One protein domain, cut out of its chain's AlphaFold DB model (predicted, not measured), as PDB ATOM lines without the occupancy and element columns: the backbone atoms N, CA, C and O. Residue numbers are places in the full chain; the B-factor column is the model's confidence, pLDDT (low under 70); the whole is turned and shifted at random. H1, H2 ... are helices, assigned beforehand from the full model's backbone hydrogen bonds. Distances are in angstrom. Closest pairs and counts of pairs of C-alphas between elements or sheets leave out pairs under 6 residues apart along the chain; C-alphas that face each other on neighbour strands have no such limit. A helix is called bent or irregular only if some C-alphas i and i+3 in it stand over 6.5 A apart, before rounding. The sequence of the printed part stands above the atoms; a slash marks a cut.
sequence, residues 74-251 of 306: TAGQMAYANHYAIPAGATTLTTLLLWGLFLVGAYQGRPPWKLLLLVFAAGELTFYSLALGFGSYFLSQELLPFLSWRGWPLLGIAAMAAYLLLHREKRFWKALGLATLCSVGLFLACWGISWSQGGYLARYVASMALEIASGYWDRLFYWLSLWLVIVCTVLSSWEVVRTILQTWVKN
ATOM      1  N   THR A  74     132.810 124.110 240.738       71.94
ATOM      2  CA  THR A  74     134.104 123.981 241.435       71.94
ATOM      3  C   THR A  74     134.632 122.551 241.394       71.94
ATOM      4  O   THR A  74     135.804 122.352 241.079       71.94
ATOM      5  N   ALA A  75     133.788 121.540 241.627       72.69
ATOM      6  CA  ALA A  75     134.198 120.142 241.497       72.69
ATOM      7  C   ALA A  75     134.649 119.797 240.066       72.69
ATOM      8  O   ALA A  75     135.645 119.094 239.889       72.69
ATOM      9  N   GLY A  76     133.963 120.318 239.044       71.81
ATOM     10  CA  GLY A  76     134.329 120.144 237.637       71.81
ATOM     11  C   GLY A  76     135.661 120.805 237.281       71.81
ATOM     12  O   GLY A  76     136.501 120.181 236.633       71.81
ATOM     13  N   GLN A  77     135.894 122.029 237.755       73.06
ATOM     14  CA  GLN A  77     137.160 122.742 237.566       73.06
ATOM     15  C   GLN A  77     138.318 122.044 238.292       73.06
ATOM     16  O   GLN A  77     139.385 121.862 237.707       73.06
ATOM     17  N   MET A  78     138.103 121.583 239.530       74.00
ATOM     18  CA  MET A  78     139.091 120.794 240.276       74.00
ATOM     19  C   MET A  78     139.399 119.466 239.576       74.00
ATOM     20  O   MET A  78     140.564 119.091 239.455       74.00
ATOM     21  N   ALA A  79     138.381 118.759 239.080       74.44
ATOM     22  CA  ALA A  79     138.566 117.511 238.347       74.44
ATOM     23  C   ALA A  79     139.341 117.728 237.039       74.44
ATOM     24  O   ALA A  79     140.259 116.964 236.746       74.44
ATOM     25  N   TYR A  80     139.020 118.788 236.291       70.00
ATOM     26  CA  TYR A  80     139.732 119.163 235.070       70.00
ATOM     27  C   TYR A  80     141.196 119.508 235.359       70.00
ATOM     28  O   TYR A  80     142.098 118.949 234.734       70.00
ATOM     29  N   ALA A  81     141.444 120.369 236.350       74.56
ATOM     30  CA  ALA A  81     142.794 120.740 236.755       74.56
ATOM     31  C   ALA A  81     143.603 119.503 237.162       74.56
ATOM     32  O   ALA A  81     144.708 119.310 236.666       74.56
ATOM     33  N   ASN A  82     143.035 118.614 237.978       79.75
ATOM     34  CA  ASN A  82     143.708 117.389 238.409       79.75
ATOM     35  C   ASN A  82     143.982 116.421 237.251       79.75
ATOM     36  O   ASN A  82     145.038 115.787 237.231       79.75
ATOM     37  N   HIS A  83     143.065 116.317 236.283       76.75
ATOM     38  CA  HIS A  83     143.203 115.415 235.140       76.75
ATOM     39  C   HIS A  83     144.448 115.720 234.299       76.75
ATOM     40  O   HIS A  83     145.127 114.791 233.870       76.75
ATOM     41  N   TYR A  84     144.784 117.001 234.116       74.44
ATOM     42  CA  TYR A  84     145.953 117.418 233.335       74.44
ATOM     43  C   TYR A  84     147.181 117.729 234.201       74.44
ATOM     44  O   TYR A  84     148.305 117.408 233.811       74.44
ATOM     45  N   ALA A  85     146.996 118.310 235.391       74.19
ATOM     46  CA  ALA A  85     148.102 118.744 236.241       74.19
ATOM     47  C   ALA A  85     148.841 117.578 236.907       74.19
ATOM     48  O   ALA A  85     150.065 117.633 237.008       74.19
ATOM     49  N   ILE A  86     148.149 116.515 237.339       79.06
ATOM     50  CA  ILE A  86     148.811 115.377 238.001       79.06
ATOM     51  C   ILE A  86     149.747 114.641 237.022       79.06
ATOM     52  O   ILE A  86     150.922 114.461 237.357       79.06
ATOM     53  N   PRO A  87     149.308 114.262 235.801       77.00
ATOM     54  CA  PRO A  87     150.204 113.663 234.811       77.00
ATOM     55  C   PRO A  87     151.337 114.597 234.373       77.00
ATOM     56  O   PRO A  87     152.483 114.156 234.266       77.00
ATOM     57  N   ALA A  88     151.052 115.889 234.171       79.75
ATOM     58  CA  ALA A  88     152.072 116.880 233.827       79.75
ATOM     59  C   ALA A  88     153.114 117.033 234.951       79.75
ATOM     60  O   ALA A  88     154.316 117.072 234.694       79.75
ATOM     61  N   GLY A  89     152.680 117.046 236.212       80.38
ATOM     62  CA  GLY A  89     153.557 117.068 237.383       80.38
ATOM     63  C   GLY A  89     154.453 115.829 237.467       80.38
ATOM     64  O   GLY A  89     155.661 115.935 237.667       80.38
ATOM     65  N   ALA A  90     153.890 114.639 237.249       83.12
ATOM     66  CA  ALA A  90     154.667 113.401 237.265       83.12
ATOM     67  C   ALA A  90     155.729 113.380 236.153       83.12
ATOM     68  O   ALA A  90     156.886 113.044 236.401       83.12
ATOM     69  N   THR A  91     155.349 113.775 234.938       84.81
ATOM     70  CA  THR A  91     156.242 113.780 233.770       84.81
ATOM     71  C   THR A  91     157.299 114.892 233.831       84.81
ATOM     72  O   THR A  91     158.421 114.719 233.353       84.81
ATOM     73  N   THR A  92     157.008 116.025 234.476       85.50
ATOM     74  CA  THR A  92     158.006 117.088 234.704       85.50
ATOM     75  C   THR A  92     159.040 116.649 235.732       85.50
ATOM     76  O   THR A  92     160.238 116.799 235.491       85.50
ATOM     77  N   LEU A  93     158.610 116.021 236.832       86.81
ATOM     78  CA  LEU A  93     159.521 115.438 237.818       86.81
ATOM     79  C   LEU A  93     160.411 114.348 237.212       86.81
ATOM     80  O   LEU A  93     161.613 114.341 237.478       86.81
ATOM     81  N   THR A  94     159.867 113.456 236.374       87.06
ATOM     82  CA  THR A  94     160.701 112.461 235.681       87.06
ATOM     83  C   THR A  94     161.696 113.128 234.742       87.06
ATOM     84  O   THR A  94     162.868 112.767 234.763       87.06
ATOM     85  N   THR A  95     161.283 114.143 233.981       87.44
ATOM     86  CA  THR A  95     162.182 114.890 233.086       87.44
ATOM     87  C   THR A  95     163.332 115.544 233.857       87.44
ATOM     88  O   THR A  95     164.493 115.406 233.467       87.44
ATOM     89  N   LEU A  96     163.039 116.200 234.987       88.69
ATOM     90  CA  LEU A  96     164.052 116.806 235.859       88.69
ATOM     91  C   LEU A  96     165.007 115.762 236.444       88.69
ATOM     92  O   LEU A  96     166.222 115.963 236.450       88.69
ATOM     93  N   LEU A  97     164.473 114.628 236.901       88.75
ATOM     94  CA  LEU A  97     165.274 113.541 237.453       88.75
ATOM     95  C   LEU A  97     166.205 112.928 236.398       88.75
ATOM     96  O   LEU A  97     167.371 112.660 236.687       88.75
ATOM     97  N   LEU A  98     165.729 112.756 235.163       87.50
ATOM     98  CA  LEU A  98     166.537 112.252 234.052       87.50
ATOM     99  C   LEU A  98     167.647 113.224 233.652       87.50
ATOM    100  O   LEU A  98     168.773 112.787 233.408       87.50
ATOM    101  N   TRP A  99     167.367 114.529 233.651       86.44
ATOM    102  CA  TRP A  99     168.400 115.553 233.491       86.44
ATOM    103  C   TRP A  99     169.445 115.484 234.604       86.44
ATOM    104  O   TRP A  99     170.642 115.494 234.317       86.44
ATOM    105  N   GLY A 100     169.014 115.339 235.860       84.38
ATOM    106  CA  GLY A 100     169.916 115.153 236.998       84.38
ATOM    107  C   GLY A 100     170.822 113.929 236.834       84.38
ATOM    108  O   GLY A 100     172.038 114.035 236.980       84.38
ATOM    109  N   LEU A 101     170.256 112.781 236.451       84.69
ATOM    110  CA  LEU A 101     171.014 111.551 236.186       84.69
ATOM    111  C   LEU A 101     172.010 111.714 235.035       84.69
ATOM    112  O   LEU A 101     173.149 111.251 235.132       84.69
ATOM    113  N   PHE A 102     171.603 112.385 233.957       86.44
ATOM    114  CA  PHE A 102     172.477 112.665 232.823       86.44
ATOM    115  C   PHE A 102     173.665 113.547 233.230       86.44
ATOM    116  O   PHE A 102     174.806 113.207 232.912       86.44
ATOM    117  N   LEU A 103     173.421 114.624 233.986       85.56
ATOM    118  CA  LEU A 103     174.467 115.524 234.486       85.56
ATOM    119  C   LEU A 103     175.440 114.810 235.432       85.56
ATOM    120  O   LEU A 103     176.651 114.987 235.312       85.56
ATOM    121  N   VAL A 104     174.935 113.952 236.324       83.50
ATOM    122  CA  VAL A 104     175.775 113.131 237.213       83.50
ATOM    123  C   VAL A 104     176.661 112.176 236.407       83.50
ATOM    124  O   VAL A 104     177.854 112.057 236.689       83.50
ATOM    125  N   GLY A 105     176.114 111.527 235.376       79.56
ATOM    126  CA  GLY A 105     176.894 110.664 234.486       79.56
ATOM    127  C   GLY A 105     177.936 111.431 233.661       79.56
ATOM    128  O   GLY A 105     179.057 110.950 233.479       79.56
ATOM    129  N   ALA A 106     177.606 112.645 233.214       83.38
ATOM    130  CA  ALA A 106     178.536 113.532 232.519       83.38
ATOM    131  C   ALA A 106     179.688 113.990 233.432       83.38
ATOM    132  O   ALA A 106     180.844 113.933 233.019       83.38
ATOM    133  N   TYR A 107     179.395 114.349 234.687       81.88
ATOM    134  CA  TYR A 107     180.407 114.706 235.690       81.88
ATOM    135  C   TYR A 107     181.382 113.552 235.978       81.88
ATOM    136  O   TYR A 107     182.573 113.771 236.170       81.88
ATOM    137  N   GLN A 108     180.903 112.306 235.937       77.25
ATOM    138  CA  GLN A 108     181.732 111.106 236.105       77.25
ATOM    139  C   GLN A 108     182.513 110.707 234.835       77.25
ATOM    140  O   GLN A 108     183.177 109.668 234.819       77.25
ATOM    141  N   GLY A 109     182.430 111.492 233.754       76.38
ATOM    142  CA  GLY A 109     183.140 111.242 232.495       76.38
ATOM    143  C   GLY A 109     182.542 110.121 231.635       76.38
ATOM    144  O   GLY A 109     183.149 109.717 230.643       76.38
ATOM    145  N   ARG A 110     181.356 109.605 231.984       77.50
ATOM    146  CA  ARG A 110     180.631 108.582 231.211       77.50
ATOM    147  C   ARG A 110     179.191 109.034 230.956       77.50
ATOM    148  O   ARG A 110     178.271 108.482 231.559       77.50
ATOM    149  N   PRO A 111     178.981 110.027 230.071       77.62
ATOM    150  CA  PRO A 111     177.648 110.532 229.774       77.62
ATOM    151  C   PRO A 111     176.762 109.409 229.210       77.62
ATOM    152  O   PRO A 111     177.085 108.817 228.172       77.62
ATOM    153  N   PRO A 112     175.637 109.086 229.868       79.31
ATOM    154  CA  PRO A 112     174.742 108.033 229.420       79.31
ATOM    155  C   PRO A 112     173.841 108.560 228.297       79.31
ATOM    156  O   PRO A 112     172.675 108.865 228.510       79.31
ATOM    157  N   TRP A 113     174.363 108.651 227.072       81.88
ATOM    158  CA  TRP A 113     173.665 109.232 225.911       81.88
ATOM    159  C   TRP A 113     172.269 108.655 225.634       81.88
ATOM    160  O   TRP A 113     171.392 109.363 225.150       81.88
ATOM    161  N   LYS A 114     172.032 107.387 225.988       83.19
ATOM    162  CA  LYS A 114     170.719 106.736 225.851       83.19
ATOM    163  C   LYS A 114     169.631 107.442 226.668       83.19
ATOM    164  O   LYS A 114     168.485 107.464 226.235       83.19
ATOM    165  N   LEU A 115     169.982 108.050 227.806       84.00
ATOM    166  CA  LEU A 115     169.043 108.784 228.658       84.00
ATOM    167  C   LEU A 115     168.435 109.998 227.951       84.00
ATOM    168  O   LEU A 115     167.305 110.350 228.267       84.00
ATOM    169  N   LEU A 116     169.112 110.589 226.959       85.25
ATOM    170  CA  LEU A 116     168.562 111.721 226.206       85.25
ATOM    171  C   LEU A 116     167.296 111.351 225.427       85.25
ATOM    172  O   LEU A 116     166.399 112.178 225.312       85.25
ATOM    173  N   LEU A 117     167.184 110.109 224.947       84.81
ATOM    174  CA  LEU A 117     165.955 109.628 224.306       84.81
ATOM    175  C   LEU A 117     164.799 109.555 225.305       84.81
ATOM    176  O   LEU A 117     163.664 109.881 224.965       84.81
ATOM    177  N   LEU A 118     165.096 109.177 226.550       84.56
ATOM    178  CA  LEU A 118     164.104 109.143 227.618       84.56
ATOM    179  C   LEU A 118     163.719 110.556 228.078       84.56
ATOM    180  O   LEU A 118     162.545 110.812 228.317       84.56
ATOM    181  N   VAL A 119     164.690 111.476 228.157       86.38
ATOM    182  CA  VAL A 119     164.459 112.906 228.426       86.38
ATOM    183  C   VAL A 119     163.565 113.510 227.348       86.38
ATOM    184  O   VAL A 119     162.626 114.225 227.677       86.38
ATOM    185  N   PHE A 120     163.830 113.206 226.076       85.44
ATOM    186  CA  PHE A 120     163.021 113.681 224.959       85.44
ATOM    187  C   PHE A 120     161.579 113.163 225.053       85.44
ATOM    188  O   PHE A 120     160.650 113.964 225.021       85.44
ATOM    189  N   ALA A 121     161.390 111.856 225.269       84.31
ATOM    190  CA  ALA A 121     160.058 111.267 225.411       84.31
ATOM    191  C   ALA A 121     159.290 111.805 226.635       84.31
ATOM    192  O   ALA A 121     158.092 112.070 226.552       84.31
ATOM    193  N   ALA A 122     159.968 111.997 227.773       83.75
ATOM    194  CA  ALA A 122     159.361 112.573 228.973       83.75
ATOM    195  C   ALA A 122     158.994 114.052 228.769       83.75
ATOM    196  O   ALA A 122     157.882 114.462 229.103       83.75
ATOM    197  N   GLY A 123     159.898 114.828 228.164       82.81
ATOM    198  CA  GLY A 123     159.685 116.232 227.841       82.81
ATOM    199  C   GLY A 123     158.503 116.416 226.896       82.81
ATOM    200  O   GLY A 123     157.612 117.215 227.163       82.81
ATOM    201  N   GLU A 124     158.411 115.623 225.838       82.94
ATOM    202  CA  GLU A 124     157.265 115.673 224.934       82.94
ATOM    203  C   GLU A 124     155.938 115.376 225.646       82.94
ATOM    204  O   GLU A 124     154.973 116.119 225.466       82.94
ATOM    205  N   LEU A 125     155.892 114.362 226.520       79.38
ATOM    206  CA  LEU A 125     154.688 114.052 227.298       79.38
ATOM    207  C   LEU A 125     154.250 115.224 228.191       79.38
ATOM    208  O   LEU A 125     153.047 115.467 228.342       79.38
ATOM    209  N   THR A 126     155.210 115.958 228.768       79.00
ATOM    210  CA  THR A 126     154.913 117.157 229.569       79.00
ATOM    211  C   THR A 126     154.300 118.251 228.708       79.00
ATOM    212  O   THR A 126     153.234 118.770 229.045       79.00
ATOM    213  N   PHE A 127     154.925 118.560 227.569       76.12
ATOM    214  CA  PHE A 127     154.447 119.585 226.647       76.12
ATOM    215  C   PHE A 127     153.088 119.236 226.045       76.12
ATOM    216  O   PHE A 127     152.232 120.112 225.977       76.12
ATOM    217  N   TYR A 128     152.845 117.973 225.692       74.62
ATOM    218  CA  TYR A 128     151.549 117.512 225.194       74.62
ATOM    219  C   TYR A 128     150.436 117.684 226.238       74.62
ATOM    220  O   TYR A 128     149.375 118.232 225.937       74.62
ATOM    221  N   SER A 129     150.701 117.294 227.490       71.00
ATOM    222  CA  SER A 129     149.739 117.429 228.595       71.00
ATOM    223  C   SER A 129     149.419 118.896 228.903       71.00
ATOM    224  O   SER A 129     148.262 119.254 229.130       71.00
ATOM    225  N   LEU A 130     150.438 119.761 228.871       71.25
ATOM    226  CA  LEU A 130     150.303 121.205 229.070       71.25
ATOM    227  C   LEU A 130     149.576 121.885 227.901       71.25
ATOM    228  O   LEU A 130     148.711 122.727 228.132       71.25
ATOM    229  N   ALA A 131     149.882 121.504 226.659       70.19
ATOM    230  CA  ALA A 131     149.260 122.066 225.464       70.19
ATOM    231  C   ALA A 131     147.762 121.737 225.386       70.19
ATOM    232  O   ALA A 131     146.964 122.622 225.082       70.19
ATOM    233  N   LEU A 132     147.367 120.500 225.707       66.88
ATOM    234  CA  LEU A 132     145.959 120.095 225.706       66.88
ATOM    235  C   LEU A 132     145.171 120.646 226.898       66.88
ATOM    236  O   LEU A 132     144.025 121.051 226.730       66.88
ATOM    237  N   GLY A 133     145.767 120.662 228.094       64.19
ATOM    238  CA  GLY A 133     145.071 121.081 229.313       64.19
ATOM    239  C   GLY A 133     144.978 122.599 229.484       64.19
ATOM    240  O   GLY A 133     143.945 123.107 229.923       64.19
ATOM    241  N   PHE A 134     146.047 123.320 229.133       62.94
ATOM    242  CA  PHE A 134     146.245 124.735 229.469       62.94
ATOM    243  C   PHE A 134     146.647 125.611 228.274       62.94
ATOM    244  O   PHE A 134     146.824 126.821 228.434       62.94
ATOM    245  N   GLY A 135     146.805 125.032 227.080       56.56
ATOM    246  CA  GLY A 135     147.434 125.714 225.952       56.56
ATOM    247  C   GLY A 135     146.728 126.998 225.523       56.56
ATOM    248  O   GLY A 135     147.399 127.990 225.280       56.56
ATOM    249  N   SER A 136     145.394 127.039 225.517       58.72
ATOM    250  CA  SER A 136     144.650 128.256 225.152       58.72
ATOM    251  C   SER A 136     144.760 129.392 226.176       58.72
ATOM    252  O   SER A 136     144.546 130.546 225.818       58.72
ATOM    253  N   TYR A 137     145.094 129.080 227.432       61.09
ATOM    254  CA  TYR A 137     145.221 130.063 228.510       61.09
ATOM    255  C   TYR A 137     146.644 130.618 228.654       61.09
ATOM    256  O   TYR A 137     146.801 131.759 229.079       61.09
ATOM    257  N   PHE A 138     147.672 129.828 228.316       60.06
ATOM    258  CA  PHE A 138     149.077 130.182 228.563       60.06
ATOM    259  C   PHE A 138     149.946 130.313 227.301       60.06
ATOM    260  O   PHE A 138     150.964 131.004 227.355       60.06
ATOM    261  N   LEU A 139     149.601 129.670 226.177       62.75
ATOM    262  CA  LEU A 139     150.410 129.704 224.951       62.75
ATOM    263  C   LEU A 139     149.860 130.731 223.951       62.75
ATOM    264  O   LEU A 139     148.661 130.805 223.694       62.75
ATOM    265  N   SER A 140     150.759 131.507 223.341       68.44
ATOM    266  CA  SER A 140     150.427 132.421 222.239       68.44
ATOM    267  C   SER A 140     149.853 131.665 221.033       68.44
ATOM    268  O   SER A 140     150.306 130.555 220.739       68.44
ATOM    269  N   GLN A 141     148.946 132.297 220.278       66.81
ATOM    270  CA  GLN A 141     148.292 131.713 219.092       66.81
ATOM    271  C   GLN A 141     149.265 131.131 218.046       66.81
ATOM    272  O   GLN A 141     148.924 130.159 217.383       66.81
ATOM    273  N   GLU A 142     150.490 131.653 217.955       69.31
ATOM    274  CA  GLU A 142     151.547 131.185 217.039       69.31
ATOM    275  C   GLU A 142     152.211 129.863 217.481       69.31
ATOM    276  O   GLU A 142     152.603 129.036 216.658       69.31
ATOM    277  N   LEU A 143     152.337 129.633 218.795       67.81
ATOM    278  CA  LEU A 143     153.044 128.471 219.358       67.81
ATOM    279  C   LEU A 143     152.125 127.262 219.536       67.81
ATOM    280  O   LEU A 143     152.588 126.122 219.489       67.81
ATOM    281  N   LEU A 144     150.826 127.504 219.712       69.88
ATOM    282  CA  LEU A 144     149.820 126.462 219.879       69.88
ATOM    283  C   LEU A 144     149.804 125.439 218.722       69.88
ATOM    284  O   LEU A 144     149.875 124.244 219.015       69.88
ATOM    285  N   PRO A 145     149.766 125.829 217.427       72.19
ATOM    286  CA  PRO A 145     149.743 124.864 216.324       72.19
ATOM    287  C   PRO A 145     151.057 124.081 216.182       72.19
ATOM    288  O   PRO A 145     151.035 122.921 215.779       72.19
ATOM    289  N   PHE A 146     152.197 124.674 216.552       72.81
ATOM    290  CA  PHE A 146     153.493 123.991 216.529       72.81
ATOM    291  C   PHE A 146     153.613 122.942 217.645       72.81
ATOM    292  O   PHE A 146     154.046 121.813 217.408       72.81
ATOM    293  N   LEU A 147     153.203 123.301 218.866       66.88
ATOM    294  CA  LEU A 147     153.296 122.426 220.037       66.88
ATOM    295  C   LEU A 147     152.221 121.328 220.044       66.88
ATOM    296  O   LEU A 147     152.454 120.243 220.561       66.88
ATOM    297  N   SER A 148     151.060 121.588 219.434       66.94
ATOM    298  CA  SER A 148     149.979 120.604 219.260       66.94
ATOM    299  C   SER A 148     150.121 119.758 217.991       66.94
ATOM    300  O   SER A 148     149.191 119.040 217.611       66.94
ATOM    301  N   TRP A 149     151.272 119.819 217.313       73.38
ATOM    302  CA  TRP A 149     151.467 119.051 216.094       73.38
ATOM    303  C   TRP A 149     151.314 117.551 216.362       73.38
ATOM    304  O   TRP A 149     152.002 116.955 217.188       73.38
ATOM    305  N   ARG A 150     150.426 116.920 215.591       68.06
ATOM    306  CA  ARG A 150     150.069 115.496 215.694       68.06
ATOM    307  C   ARG A 150     151.256 114.537 215.498       68.06
ATOM    308  O   ARG A 150     151.142 113.357 215.814       68.06
ATOM    309  N   GLY A 151     152.379 115.033 214.975       72.25
ATOM    310  CA  GLY A 151     153.626 114.283 214.823       72.25
ATOM    311  C   GLY A 151     154.430 114.112 216.115       72.25
ATOM    312  O   GLY A 151     155.212 113.165 216.186       72.25
ATOM    313  N   TRP A 152     154.228 114.962 217.130       75.06
ATOM    314  CA  TRP A 152     154.959 114.868 218.398       75.06
ATOM    315  C   TRP A 152     154.746 113.509 219.077       75.06
ATOM    316  O   TRP A 152     155.732 112.786 219.156       75.06
ATOM    317  N   PRO A 153     153.509 113.053 219.381       73.38
ATOM    318  CA  PRO A 153     153.277 111.746 220.018       73.38
ATOM    319  C   PRO A 153     153.976 110.563 219.330       73.38
ATOM    320  O   PRO A 153     154.444 109.625 219.975       73.38
ATOM    321  N   LEU A 154     154.059 110.594 217.995       78.56
ATOM    322  CA  LEU A 154     154.728 109.558 217.208       78.56
ATOM    323  C   LEU A 154     156.248 109.588 217.400       78.56
ATOM    324  O   LEU A 154     156.870 108.527 217.490       78.56
ATOM    325  N   LEU A 155     156.842 110.781 217.480       81.56
ATOM    326  CA  LEU A 155     158.259 110.960 217.793       81.56
ATOM    327  C   LEU A 155     158.582 110.470 219.206       81.56
ATOM    328  O   LEU A 155     159.595 109.793 219.376       81.56
ATOM    329  N   GLY A 156     157.714 110.713 220.186       79.81
ATOM    330  CA  GLY A 156     157.902 110.253 221.562       79.81
ATOM    331  C   GLY A 156     157.873 108.736 221.662       79.81
ATOM    332  O   GLY A 156     158.760 108.124 222.263       79.81
ATOM    333  N   ILE A 157     156.910 108.104 220.983       80.12
ATOM    334  CA  ILE A 157     156.836 106.642 220.866       80.12
ATOM    335  C   ILE A 157     158.079 106.092 220.152       80.12
ATOM    336  O   ILE A 157     158.658 105.102 220.605       80.12
ATOM    337  N   ALA A 158     158.528 106.730 219.069       83.44
ATOM    338  CA  ALA A 158     159.720 106.309 218.336       83.44
ATOM    339  C   ALA A 158     160.999 106.442 219.182       83.44
ATOM    340  O   ALA A 158     161.814 105.518 219.208       83.44
ATOM    341  N   ALA A 159     161.160 107.545 219.918       83.38
ATOM    342  CA  ALA A 159     162.272 107.764 220.838       83.38
ATOM    343  C   ALA A 159     162.283 106.714 221.956       83.38
ATOM    344  O   ALA A 159     163.335 106.170 222.298       83.38
ATOM    345  N   MET A 160     161.103 106.361 222.465       82.50
ATOM    346  CA  MET A 160     160.947 105.324 223.475       82.50
ATOM    347  C   MET A 160     161.284 103.926 222.940       82.50
ATOM    348  O   MET A 160     162.008 103.159 223.581       82.50
ATOM    349  N   ALA A 161     160.812 103.591 221.738       82.94
ATOM    350  CA  ALA A 161     161.159 102.341 221.073       82.94
ATOM    351  C   ALA A 161     162.671 102.255 220.810       82.94
ATOM    352  O   ALA A 161     163.292 101.224 221.082       82.94
ATOM    353  N   ALA A 162     163.286 103.351 220.357       85.19
ATOM    354  CA  ALA A 162     164.729 103.446 220.178       85.19
ATOM    355  C   ALA A 162     165.477 103.237 221.505       85.19
ATOM    356  O   ALA A 162     166.440 102.468 221.540       85.19
ATOM    357  N   TYR A 163     165.007 103.840 222.603       84.00
ATOM    358  CA  TYR A 163     165.570 103.641 223.940       84.00
ATOM    359  C   TYR A 163     165.566 102.159 224.349       84.00
ATOM    360  O   TYR A 163     166.613 101.622 224.720       84.00
ATOM    361  N   LEU A 164     164.428 101.471 224.208       83.12
ATOM    362  CA  LEU A 164     164.312 100.040 224.520       83.12
ATOM    363  C   LEU A 164     165.222  99.174 223.634       83.12
ATOM    364  O   LEU A 164     165.880  98.259 224.130       83.12
ATOM    365  N   LEU A 165     165.315  99.478 222.335       82.50
ATOM    366  CA  LEU A 165     166.180  98.755 221.392       82.50
ATOM    367  C   LEU A 165     167.675  98.943 221.691       82.50
ATOM    368  O   LEU A 165     168.469  98.011 221.507       82.50
ATOM    369  N   LEU A 166     168.060 100.129 222.165       81.81
ATOM    370  CA  LEU A 166     169.422 100.452 222.600       81.81
ATOM    371  C   LEU A 166     169.771  99.803 223.949       81.81
ATOM    372  O   LEU A 166     170.955  99.570 224.235       81.81
ATOM    373  N   HIS A 167     168.776  99.479 224.778       76.00
ATOM    374  CA  HIS A 167     168.950  98.776 226.050       76.00
ATOM    375  C   HIS A 167     168.896  97.251 225.861       76.00
ATOM    376  O   HIS A 167     167.911  96.585 226.152       76.00
ATOM    377  N   ARG A 168     169.991  96.649 225.377       71.56
ATOM    378  CA  ARG A 168     170.062  95.197 225.087       71.56
ATOM    379  C   ARG A 168     170.382  94.296 226.286       71.56
ATOM    380  O   ARG A 168     170.625  93.100 226.124       71.56
ATOM    381  N   GLU A 169     170.408  94.835 227.499       78.25
ATOM    382  CA  GLU A 169     170.791  94.055 228.673       78.25
ATOM    383  C   GLU A 169     169.672  93.118 229.139       78.25
ATOM    384  O   GLU A 169     168.587  93.551 229.518       78.25
ATOM    385  N   LYS A 170     169.954  91.809 229.210       79.69
ATOM    386  CA  LYS A 170     168.977  90.803 229.677       79.69
ATOM    387  C   LYS A 170     168.458  91.079 231.095       79.69
ATOM    388  O   LYS A 170     167.353  90.666 231.429       79.69
ATOM    389  N   ARG A 171     169.255  91.738 231.943       79.94
ATOM    390  CA  ARG A 171     168.861  92.114 233.312       79.94
ATOM    391  C   ARG A 171     167.806  93.217 233.307       79.94
ATOM    392  O   ARG A 171     166.809  93.067 234.003       79.94
ATOM    393  N   PHE A 172     167.997  94.239 232.474       80.38
ATOM    394  CA  PHE A 172     167.035  95.320 232.276       80.38
ATOM    395  C   PHE A 172     165.683  94.772 231.805       80.38
ATOM    396  O   PHE A 172     164.665  95.028 232.434       80.38
ATOM    397  N   TRP A 173     165.675  93.907 230.786       81.44
ATOM    398  CA  TRP A 173     164.437  93.293 230.284       81.44
ATOM    399  C   TRP A 173     163.741  92.386 231.306       81.44
ATOM    400  O   TRP A 173     162.514  92.373 231.373       81.44
ATOM    401  N   LYS A 174     164.495  91.657 232.141       85.19
ATOM    402  CA  LYS A 174     163.916  90.884 233.255       85.19
ATOM    403  C   LYS A 174     163.291  91.791 234.316       85.19
ATOM    404  O   LYS A 174     162.207  91.482 234.800       85.19
ATOM    405  N   ALA A 175     163.956  92.891 234.666       84.31
ATOM    406  CA  ALA A 175     163.442  93.864 235.626       84.31
ATOM    407  C   ALA A 175     162.199  94.587 235.084       84.31
ATOM    408  O   ALA A 175     161.215  94.718 235.805       84.31
ATOM    409  N   LEU A 176     162.208  94.965 233.802       85.62
ATOM    410  CA  LEU A 176     161.057  95.532 233.105       85.62
ATOM    411  C   LEU A 176     159.883  94.546 233.092       85.62
ATOM    412  O   LEU A 176     158.777  94.918 233.463       85.62
ATOM    413  N   GLY A 177     160.127  93.277 232.750       84.19
ATOM    414  CA  GLY A 177     159.108  92.226 232.789       84.19
ATOM    415  C   GLY A 177     158.519  92.027 234.189       84.19
ATOM    416  O   GLY A 177     157.301  91.987 234.349       84.19
ATOM    417  N   LEU A 178     159.353  91.994 235.230       87.44
ATOM    418  CA  LEU A 178     158.869  91.911 236.611       87.44
ATOM    419  C   LEU A 178     158.032  93.143 236.993       87.44
ATOM    420  O   LEU A 178     156.951  92.996 237.554       87.44
ATOM    421  N   ALA A 179     158.488  94.344 236.632       84.75
ATOM    422  CA  ALA A 179     157.767  95.588 236.886       84.75
ATOM    423  C   ALA A 179     156.422  95.647 236.141       84.75
ATOM    424  O   ALA A 179     155.432  96.087 236.730       84.75
ATOM    425  N   THR A 180     156.350  95.158 234.893       86.75
ATOM    426  CA  THR A 180     155.075  95.018 234.164       86.75
ATOM    427  C   THR A 180     154.124  94.089 234.904       86.75
ATOM    428  O   THR A 180     152.968  94.439 235.109       86.75
ATOM    429  N   LEU A 181     154.616  92.939 235.374       88.25
ATOM    430  CA  LEU A 181     153.791  91.928 236.028       88.25
ATOM    431  C   LEU A 181     153.274  92.433 237.381       88.25
ATOM    432  O   LEU A 181     152.085  92.310 237.669       88.25
ATOM    433  N   CYS A 182     154.128  93.089 238.170       88.94
ATOM    434  CA  CYS A 182     153.723  93.747 239.412       88.94
ATOM    435  C   CYS A 182     152.712  94.877 239.166       88.94
ATOM    436  O   CYS A 182     151.726  94.965 239.892       88.94
ATOM    437  N   SER A 183     152.922  95.708 238.139       86.12
ATOM    438  CA  SER A 183     152.010  96.815 237.808       86.12
ATOM    439  C   SER A 183     150.637  96.304 237.374       86.12
ATOM    440  O   SER A 183     149.621  96.802 237.850       86.12
ATOM    441  N   VAL A 184     150.600  95.276 236.520       87.56
ATOM    442  CA  VAL A 184     149.352  94.627 236.092       87.56
ATOM    443  C   VAL A 184     148.659  93.961 237.280       87.56
ATOM    444  O   VAL A 184     147.452  94.117 237.436       87.56
ATOM    445  N   GLY A 185     149.402  93.282 238.158       87.44
ATOM    446  CA  GLY A 185     148.844  92.669 239.367       87.44
ATOM    447  C   GLY A 185     148.200  93.691 240.311       87.44
ATOM    448  O   GLY A 185     147.066  93.497 240.742       87.44
ATOM    449  N   LEU A 186     148.887  94.807 240.577       88.19
ATOM    450  CA  LEU A 186     148.349  95.927 241.359       88.19
ATOM    451  C   LEU A 186     147.111  96.535 240.702       88.19
ATOM    452  O   LEU A 186     146.103  96.749 241.371       88.19
ATOM    453  N   PHE A 187     147.161  96.765 239.391       87.44
ATOM    454  CA  PHE A 187     146.033  97.302 238.642       87.44
ATOM    455  C   PHE A 187     144.807  96.388 238.726       87.44
ATOM    456  O   PHE A 187     143.714  96.866 239.018       87.44
ATOM    457  N   LEU A 188     144.983  95.077 238.543       85.81
ATOM    458  CA  LEU A 188     143.901  94.097 238.657       85.81
ATOM    459  C   LEU A 188     143.343  94.016 240.081       85.81
ATOM    460  O   LEU A 188     142.129  93.910 240.243       85.81
ATOM    461  N   ALA A 189     144.192  94.117 241.106       87.62
ATOM    462  CA  ALA A 189     143.746  94.162 242.496       87.62
ATOM    463  C   ALA A 189     142.904  95.420 242.775       87.62
ATOM    464  O   ALA A 189     141.787  95.317 243.281       87.62
ATOM    465  N   CYS A 190     143.391  96.602 242.383       85.12
ATOM    466  CA  CYS A 190     142.656  97.862 242.520       85.12
ATOM    467  C   CYS A 190     141.354  97.862 241.710       85.12
ATOM    468  O   CYS A 190     140.328  98.351 242.183       85.12
ATOM    469  N   TRP A 191     141.372  97.290 240.506       85.62
ATOM    470  CA  TRP A 191     140.190  97.149 239.665       85.62
ATOM    471  C   TRP A 191     139.163  96.192 240.269       85.62
ATOM    472  O   TRP A 191     137.989  96.547 240.329       85.62
ATOM    473  N   GLY A 192     139.587  95.044 240.801       84.31
ATOM    474  CA  GLY A 192     138.702  94.096 241.487       84.31
ATOM    475  C   GLY A 192     138.041  94.698 242.730       84.31
ATOM    476  O   GLY A 192     136.835  94.545 242.924       84.31
ATOM    477  N   ILE A 193     138.800  95.460 243.527       86.44
ATOM    478  CA  ILE A 193     138.269  96.205 244.682       86.44
ATOM    479  C   ILE A 193     137.304  97.308 244.223       86.44
ATOM    480  O   ILE A 193     136.247  97.505 244.817       86.44
ATOM    481  N   SER A 194     137.621  98.021 243.139       85.94
ATOM    482  CA  SER A 194     136.722  99.047 242.604       85.94
ATOM    483  C   SER A 194     135.454  98.454 241.992       85.94
ATOM    484  O   SER A 194     134.418  99.113 242.038       85.94
ATOM    485  N   TRP A 195     135.510  97.259 241.402       85.12
ATOM    486  CA  TRP A 195     134.337  96.589 240.845       85.12
ATOM    487  C   TRP A 195     133.364  96.214 241.960       85.12
ATOM    488  O   TRP A 195     132.171  96.487 241.844       85.12
ATOM    489  N   SER A 196     133.864  95.648 243.064       83.75
ATOM    490  CA  SER A 196     133.014  95.240 244.191       83.75
ATOM    491  C   SER A 196     132.328  96.421 244.886       83.75
ATOM    492  O   SER A 196     131.232  96.259 245.415       83.75
ATOM    493  N   GLN A 197     132.927  97.614 244.834       82.75
ATOM    494  CA  GLN A 197     132.381  98.841 245.424       82.75
ATOM    495  C   GLN A 197     131.595  99.718 244.431       82.75
ATOM    496  O   GLN A 197     131.134 100.796 244.800       82.75
ATOM    497  N   GLY A 198     131.467  99.312 243.160       78.44
ATOM    498  CA  GLY A 198     130.859 100.152 242.116       78.44
ATOM    499  C   GLY A 198     131.620 101.463 241.854       78.44
ATOM    500  O   GLY A 198     131.034 102.445 241.394       78.44
ATOM    501  N   GLY A 199     132.916 101.483 242.174       79.00
ATOM    502  CA  GLY A 199     133.778 102.659 242.150       79.00
ATOM    503  C   GLY A 199     134.108 103.172 240.745       79.00
ATOM    504  O   GLY A 199     133.931 102.494 239.729       79.00
ATOM    505  N   TYR A 200     134.633 104.397 240.696       77.75
ATOM    506  CA  TYR A 200     134.943 105.119 239.459       77.75
ATOM    507  C   TYR A 200     135.922 104.373 238.538       77.75
ATOM    508  O   TYR A 200     135.735 104.378 237.325       77.75
ATOM    509  N   LEU A 201     136.923 103.683 239.096       77.06
ATOM    510  CA  LEU A 201     137.960 102.994 238.320       77.06
ATOM    511  C   LEU A 201     137.359 101.868 237.463       77.06
ATOM    512  O   LEU A 201     137.693 101.750 236.289       77.06
ATOM    513  N   ALA A 202     136.409 101.096 237.994       79.94
ATOM    514  CA  ALA A 202     135.723 100.053 237.228       79.94
ATOM    515  C   ALA A 202     134.946 100.625 236.029       79.94
ATOM    516  O   ALA A 202     135.034 100.087 234.924       79.94
ATOM    517  N   ARG A 203     134.249 101.755 236.219       81.94
ATOM    518  CA  ARG A 203     133.544 102.461 235.133       81.94
ATOM    519  C   ARG A 203     134.512 103.051 234.114       81.94
ATOM    520  O   ARG A 203     134.275 102.937 232.917       81.94
ATOM    521  N   TYR A 204     135.616 103.625 234.583       79.94
ATOM    522  CA  TYR A 204     136.670 104.160 233.729       79.94
ATOM    523  C   TYR A 204     137.271 103.064 232.836       79.94
ATOM    524  O   TYR A 204     137.339 103.225 231.620       79.94
ATOM    525  N   VAL A 205     137.607 101.903 233.404       83.31
ATOM    526  CA  VAL A 205     138.131 100.757 232.643       83.31
ATOM    527  C   VAL A 205     137.102 100.217 231.652       83.31
ATOM    528  O   VAL A 205     137.463  99.918 230.517       83.31
ATOM    529  N   ALA A 206     135.823 100.148 232.029       83.44
ATOM    530  CA  ALA A 206     134.757  99.753 231.109       83.44
ATOM    531  C   ALA A 206     134.603 100.743 229.940       83.44
ATOM    532  O   ALA A 206     134.487 100.321 228.791       83.44
ATOM    533  N   SER A 207     134.670 102.053 230.209       81.12
ATOM    534  CA  SER A 207     134.640 103.079 229.160       81.12
ATOM    535  C   SER A 207     135.846 102.982 228.225       81.12
ATOM    536  O   SER A 207     135.692 103.048 227.009       81.12
ATOM    537  N   MET A 208     137.031 102.700 228.769       80.94
ATOM    538  CA  MET A 208     138.242 102.500 227.979       80.94
ATOM    539  C   MET A 208     138.157 101.223 227.127       80.94
ATOM    540  O   MET A 208     138.597 101.220 225.983       80.94
ATOM    541  N   ALA A 209     137.544 100.149 227.637       83.31
ATOM    542  CA  ALA A 209     137.306  98.923 226.871       83.31
ATOM    543  C   ALA A 209     136.339  99.146 225.691       83.31
ATOM    544  O   ALA A 209     136.539  98.581 224.617       83.31
ATOM    545  N   LEU A 210     135.326  99.998 225.868       83.19
ATOM    546  CA  LEU A 210     134.411 100.408 224.797       83.19
ATOM    547  C   LEU A 210     135.109 101.281 223.740       83.19
ATOM    548  O   LEU A 210     134.896 101.088 222.542       83.19
ATOM    549  N   GLU A 211     135.978 102.205 224.155       82.12
ATOM    550  CA  GLU A 211     136.802 103.018 223.241       82.12
ATOM    551  C   GLU A 211     137.742 102.139 222.397       82.12
ATOM    552  O   GLU A 211     137.835 102.295 221.181       82.12
ATOM    553  N   ILE A 212     138.349 101.129 223.021       83.81
ATOM    554  CA  ILE A 212     139.173 100.123 222.343       83.81
ATOM    555  C   ILE A 212     138.349  99.314 221.333       83.81
ATOM    556  O   ILE A 212     138.764  99.150 220.186       83.81
ATOM    557  N   ALA A 213     137.167  98.835 221.733       82.81
ATOM    558  CA  ALA A 213     136.279  98.070 220.857       82.81
ATOM    559  C   ALA A 213     135.769  98.894 219.660       82.81
ATOM    560  O   ALA A 213     135.484  98.334 218.604       82.81
ATOM    561  N   SER A 214     135.687 100.217 219.811       80.75
ATOM    562  CA  SER A 214     135.312 101.156 218.747       80.75
ATOM    563  C   SER A 214     136.496 101.654 217.906       80.75
ATOM    564  O   SER A 214     136.291 102.416 216.964       80.75
ATOM    565  N   GLY A 215     137.722 101.195 218.185       81.69
ATOM    566  CA  GLY A 215     138.917 101.502 217.393       81.69
ATOM    567  C   GLY A 215     139.632 102.805 217.770       81.69
ATOM    568  O   GLY A 215     140.550 103.217 217.058       81.69
ATOM    569  N   TYR A 216     139.261 103.442 218.884       78.62
ATOM    570  CA  TYR A 216     139.935 104.630 219.409       78.62
ATOM    571  C   TYR A 216     141.015 104.239 220.425       78.62
ATOM    572  O   TYR A 216     140.738 103.933 221.581       78.62
ATOM    573  N   TRP A 217     142.277 104.278 219.992       77.44
ATOM    574  CA  TRP A 217     143.425 103.807 220.787       77.44
ATOM    575  C   TRP A 217     144.234 104.913 221.471       77.44
ATOM    576  O   TRP A 217     145.147 104.622 222.240       77.44
ATOM    577  N   ASP A 218     143.915 106.176 221.201       76.00
ATOM    578  CA  ASP A 218     144.739 107.327 221.587       76.00
ATOM    579  C   ASP A 218     144.952 107.411 223.110       76.00
ATOM    580  O   ASP A 218     146.077 107.485 223.610       76.00
ATOM    581  N   ARG A 219     143.867 107.240 223.875       75.62
ATOM    582  CA  ARG A 219     143.911 107.229 225.342       75.62
ATOM    583  C   ARG A 219     144.755 106.074 225.891       75.62
ATOM    584  O   ARG A 219     145.478 106.262 226.868       75.62
ATOM    585  N   LEU A 220     144.701 104.896 225.270       79.56
ATOM    586  CA  LEU A 220     145.493 103.739 225.693       79.56
ATOM    587  C   LEU A 220     146.987 103.971 225.447       79.56
ATOM    588  O   LEU A 220     147.796 103.703 226.335       79.56
ATOM    589  N   PHE A 221     147.354 104.504 224.279       79.38
ATOM    590  CA  PHE A 221     148.749 104.819 223.964       79.38
ATOM    591  C   PHE A 221     149.321 105.892 224.887       79.38
ATOM    592  O   PHE A 221     150.458 105.757 225.344       79.38
ATOM    593  N   TYR A 222     148.527 106.906 225.232       79.44
ATOM    594  CA  TYR A 222     148.923 107.913 226.211       79.44
ATOM    595  C   TYR A 222     149.270 107.285 227.570       79.44
ATOM    596  O   TYR A 222     150.389 107.445 228.055       79.44
ATOM    597  N   TRP A 223     148.368 106.492 228.160       80.88
ATOM    598  CA  TRP A 223     148.634 105.853 229.456       80.88
ATOM    599  C   TRP A 223     149.797 104.860 229.403       80.88
ATOM    600  O   TRP A 223     150.591 104.797 230.344       80.88
ATOM    601  N   LEU A 224     149.926 104.117 228.303       82.81
ATOM    602  CA  LEU A 224     151.026 103.179 228.101       82.81
ATOM    603  C   LEU A 224     152.373 103.905 228.018       82.81
ATOM    604  O   LEU A 224     153.325 103.497 228.682       82.81
ATOM    605  N   SER A 225     152.456 104.980 227.230       82.50
ATOM    606  CA  SER A 225     153.674 105.786 227.098       82.50
ATOM    607  C   SER A 225     154.063 106.430 228.429       82.50
ATOM    608  O   SER A 225     155.214 106.305 228.840       82.50
ATOM    609  N   LEU A 226     153.100 107.000 229.161       81.44
ATOM    610  CA  LEU A 226     153.315 107.572 230.489       81.44
ATOM    611  C   LEU A 226     153.865 106.527 231.465       81.44
ATOM    612  O   LEU A 226     154.892 106.756 232.109       81.44
ATOM    613  N   TRP A 227     153.215 105.364 231.552       85.75
ATOM    614  CA  TRP A 227     153.665 104.268 232.407       85.75
ATOM    615  C   TRP A 227     155.092 103.832 232.047       85.75
ATOM    616  O   TRP A 227     155.943 103.674 232.927       85.75
ATOM    617  N   LEU A 228     155.380 103.698 230.752       84.12
ATOM    618  CA  LEU A 228     156.666 103.210 230.275       84.12
ATOM    619  C   LEU A 228     157.797 104.228 230.505       84.12
ATOM    620  O   LEU A 228     158.880 103.816 230.921       84.12
ATOM    621  N   VAL A 229     157.540 105.535 230.342       85.62
ATOM    622  CA  VAL A 229     158.467 106.618 230.736       85.62
ATOM    623  C   VAL A 229     158.822 106.491 232.217       85.62
ATOM    624  O   VAL A 229     160.006 106.479 232.564       85.62
ATOM    625  N   ILE A 230     157.822 106.378 233.097       84.75
ATOM    626  CA  ILE A 230     158.036 106.333 234.552       84.75
ATOM    627  C   ILE A 230     158.856 105.100 234.939       84.75
ATOM    628  O   ILE A 230     159.868 105.227 235.630       84.75
ATOM    629  N   VAL A 231     158.470 103.912 234.469       85.69
ATOM    630  CA  VAL A 231     159.176 102.671 234.820       85.69
ATOM    631  C   VAL A 231     160.600 102.670 234.273       85.69
ATOM    632  O   VAL A 231     161.528 102.322 235.005       85.69
ATOM    633  N   CYS A 232     160.813 103.118 233.034       83.88
ATOM    634  CA  CYS A 232     162.161 103.240 232.474       83.88
ATOM    635  C   CYS A 232     163.015 104.249 233.251       83.88
ATOM    636  O   CYS A 232     164.202 104.002 233.458       83.88
ATOM    637  N   THR A 233     162.414 105.341 233.727       85.19
ATOM    638  CA  THR A 233     163.091 106.350 234.551       85.19
ATOM    639  C   THR A 233     163.542 105.758 235.882       85.19
ATOM    640  O   THR A 233     164.707 105.892 236.256       85.19
ATOM    641  N   VAL A 234     162.655 105.035 236.574       85.75
ATOM    642  CA  VAL A 234     162.973 104.373 237.849       85.75
ATOM    643  C   VAL A 234     164.064 103.320 237.654       85.75
ATOM    644  O   VAL A 234     165.053 103.322 238.388       85.75
ATOM    645  N   LEU A 235     163.943 102.464 236.638       83.56
ATOM    646  CA  LEU A 235     164.944 101.436 236.346       83.56
ATOM    647  C   LEU A 235     166.308 102.046 235.996       83.56
ATOM    648  O   LEU A 235     167.327 101.592 236.514       83.56
ATOM    649  N   SER A 236     166.335 103.102 235.182       82.00
ATOM    650  CA  SER A 236     167.585 103.782 234.834       82.00
ATOM    651  C   SER A 236     168.217 104.473 236.045       82.00
ATOM    652  O   SER A 236     169.422 104.348 236.270       82.00
ATOM    653  N   SER A 237     167.407 105.118 236.894       81.38
ATOM    654  CA  SER A 237     167.884 105.714 238.148       81.38
ATOM    655  C   SER A 237     168.534 104.671 239.060       81.38
ATOM    656  O   SER A 237     169.609 104.907 239.609       81.38
ATOM    657  N   TRP A 238     167.938 103.478 239.150       81.44
ATOM    658  CA  TRP A 238     168.451 102.374 239.953       81.44
ATOM    659  C   TRP A 238     169.797 101.859 239.432       81.44
ATOM    660  O   TRP A 238     170.707 101.592 240.220       81.44
ATOM    661  N   GLU A 239     169.963 101.745 238.113       79.44
ATOM    662  CA  GLU A 239     171.230 101.325 237.502       79.44
ATOM    663  C   GLU A 239     172.353 102.347 237.736       79.44
ATOM    664  O   GLU A 239     173.466 101.968 238.117       79.44
ATOM    665  N   VAL A 240     172.067 103.642 237.587       75.38
ATOM    666  CA  VAL A 240     173.038 104.714 237.859       75.38
ATOM    667  C   VAL A 240     173.425 104.737 239.342       75.38
ATOM    668  O   VAL A 240     174.608 104.732 239.670       75.38
ATOM    669  N   VAL A 241     172.461 104.654 240.263       76.94
ATOM    670  CA  VAL A 241     172.746 104.592 241.709       76.94
ATOM    671  C   VAL A 241     173.592 103.367 242.057       76.94
ATOM    672  O   VAL A 241     174.570 103.467 242.802       76.94
ATOM    673  N   ARG A 242     173.268 102.205 241.483       76.44
ATOM    674  CA  ARG A 242     174.017 100.967 241.718       76.44
ATOM    675  C   ARG A 242     175.450 101.055 241.204       76.44
ATOM    676  O   ARG A 242     176.357 100.594 241.895       76.44
ATOM    677  N   THR A 243     175.659 101.599 240.008       76.94
ATOM    678  CA  THR A 243     177.009 101.744 239.441       76.94
ATOM    679  C   THR A 243     177.855 102.684 240.289       76.94
ATOM    680  O   THR A 243     178.976 102.316 240.638       76.94
ATOM    681  N   ILE A 244     177.279 103.805 240.730       74.88
ATOM    682  CA  ILE A 244     177.913 104.749 241.655       74.88
ATOM    683  C   ILE A 244     178.312 104.040 242.956       74.88
ATOM    684  O   ILE A 244     179.486 104.059 243.330       74.88
ATOM    685  N   LEU A 245     177.378 103.347 243.617       72.69
ATOM    686  CA  LEU A 245     177.642 102.585 244.846       72.69
ATOM    687  C   LEU A 245     178.753 101.542 244.667       72.69
ATOM    688  O   LEU A 245     179.614 101.402 245.533       72.69
ATOM    689  N   GLN A 246     178.773 100.834 243.537       75.12
ATOM    690  CA  GLN A 246     179.821  99.856 243.241       75.12
ATOM    691  C   GLN A 246     181.198 100.509 243.093       75.12
ATOM    692  O   GLN A 246     182.178  99.949 243.584       75.12
ATOM    693  N   THR A 247     181.292 101.689 242.475       72.38
ATOM    694  CA  THR A 247     182.548 102.456 242.427       72.38
ATOM    695  C   THR A 247     183.010 102.913 243.808       72.38
ATOM    696  O   THR A 247     184.187 102.744 244.119       72.38
ATOM    697  N   TRP A 248     182.108 103.399 244.669       73.44
ATOM    698  CA  TRP A 248     182.455 103.796 246.043       73.44
ATOM    699  C   TRP A 248     182.986 102.621 246.866       73.44
ATOM    700  O   TRP A 248     184.050 102.720 247.473       73.44
ATOM    701  N   VAL A 249     182.287 101.482 246.837       71.88
ATOM    702  CA  VAL A 249     182.706 100.266 247.551       71.88
ATOM    703  C   VAL A 249     184.043  99.747 247.016       71.88
ATOM    704  O   VAL A 249     184.914  99.360 247.796       71.88
ATOM    705  N   LYS A 250     184.244  99.775 245.692       71.12
ATOM    706  CA  LYS A 250     185.496  99.331 245.072       71.12
ATOM    707  C   LYS A 250     186.673 100.223 245.474       71.12
ATOM    708  O   LYS A 250     187.701  99.686 245.879       71.12
ATOM    709  N   ASN A 251     186.514 101.545 245.437       73.19
ATOM    710  CA  ASN A 251     187.560 102.483 245.851       73.19
ATOM    711  C   ASN A 251     187.885 102.340 247.343       73.19
ATOM    712  O   ASN A 251     189.056 102.242 247.700       73.19
TER     713      ASN A 251
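AT A GLANCE: This is residues 74 to 251 of the 306 residues of a protein of Firmicutes bacterium CAG:94 (UniProt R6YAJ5). Helices H1, H2, H4 and H7 make a bundle of four helices side by side, with the long H1 and H7 along its length. H5 packs on H7 at a slant, H6 crosses one end, and the little H3 sits beside H2; residues 74 to 79 and 245 to 251 stick out. The printed part has 178 residues, with seven named helices in the order H1 to H7 and no named strand: all helix. It is only just compact, close to loose, with a radius of gyration of the C-alphas of 18.7 A and spans of 56 by 47 by 32 A.

IN THESE COORDINATES: Find C-alpha 74 at (134.104, 123.981, 241.435); H1 runs from there to residue 107, 47.6 A, with a kink of 26 degrees near residue 81. H2, residues 115 to 138, is irregular: C-alphas 133 and 136 are 8.3 A apart. Next come H3, residues 143 to 147, H4, 152 to 166, H5, 170 to 196, 39.0 A, and H6, 200 to 213. H7, residues 218 to 251, runs 49.5 A to C-alpha 251 at (187.560, 102.483, 245.851).

HOW THE PARTS SIT: Start at the hub, H2. It forms a hairpin with H1, C-alphas of Ala 88 and Thr 126 closest at 5.1 A, and touches H4 at Ala 121 and Gly 156, C-alphas 4.5 A apart. H7 touches H1, C-alphas of Thr 94 and Thr 233 closest at 6.7 A, and touches H5 at a steep tilt of 48 degrees, C-alphas of Ala 179 and Val 231 closest at 7.5 A. H5 touches H6, C-alphas of Trp 195 and Ala 202 closest at 5.2 A; H3 touches H2, C-alphas of Gly 135 and Leu 144 closest at 6.6 A. Each O i to N i+4 pair is within hydrogen-bond range in H3, H4, H5, H6 and H7, against 29 of 30 in H1 and 18 of 20 in H2.

THE WHOLE: The C-alphas of Ser 214 and Asn 251 are farthest apart, 58.9 A. The printed part has no cut and no long link. Look for pLDDT under 70 at residues 132 to 144, 147 to 148 and 150.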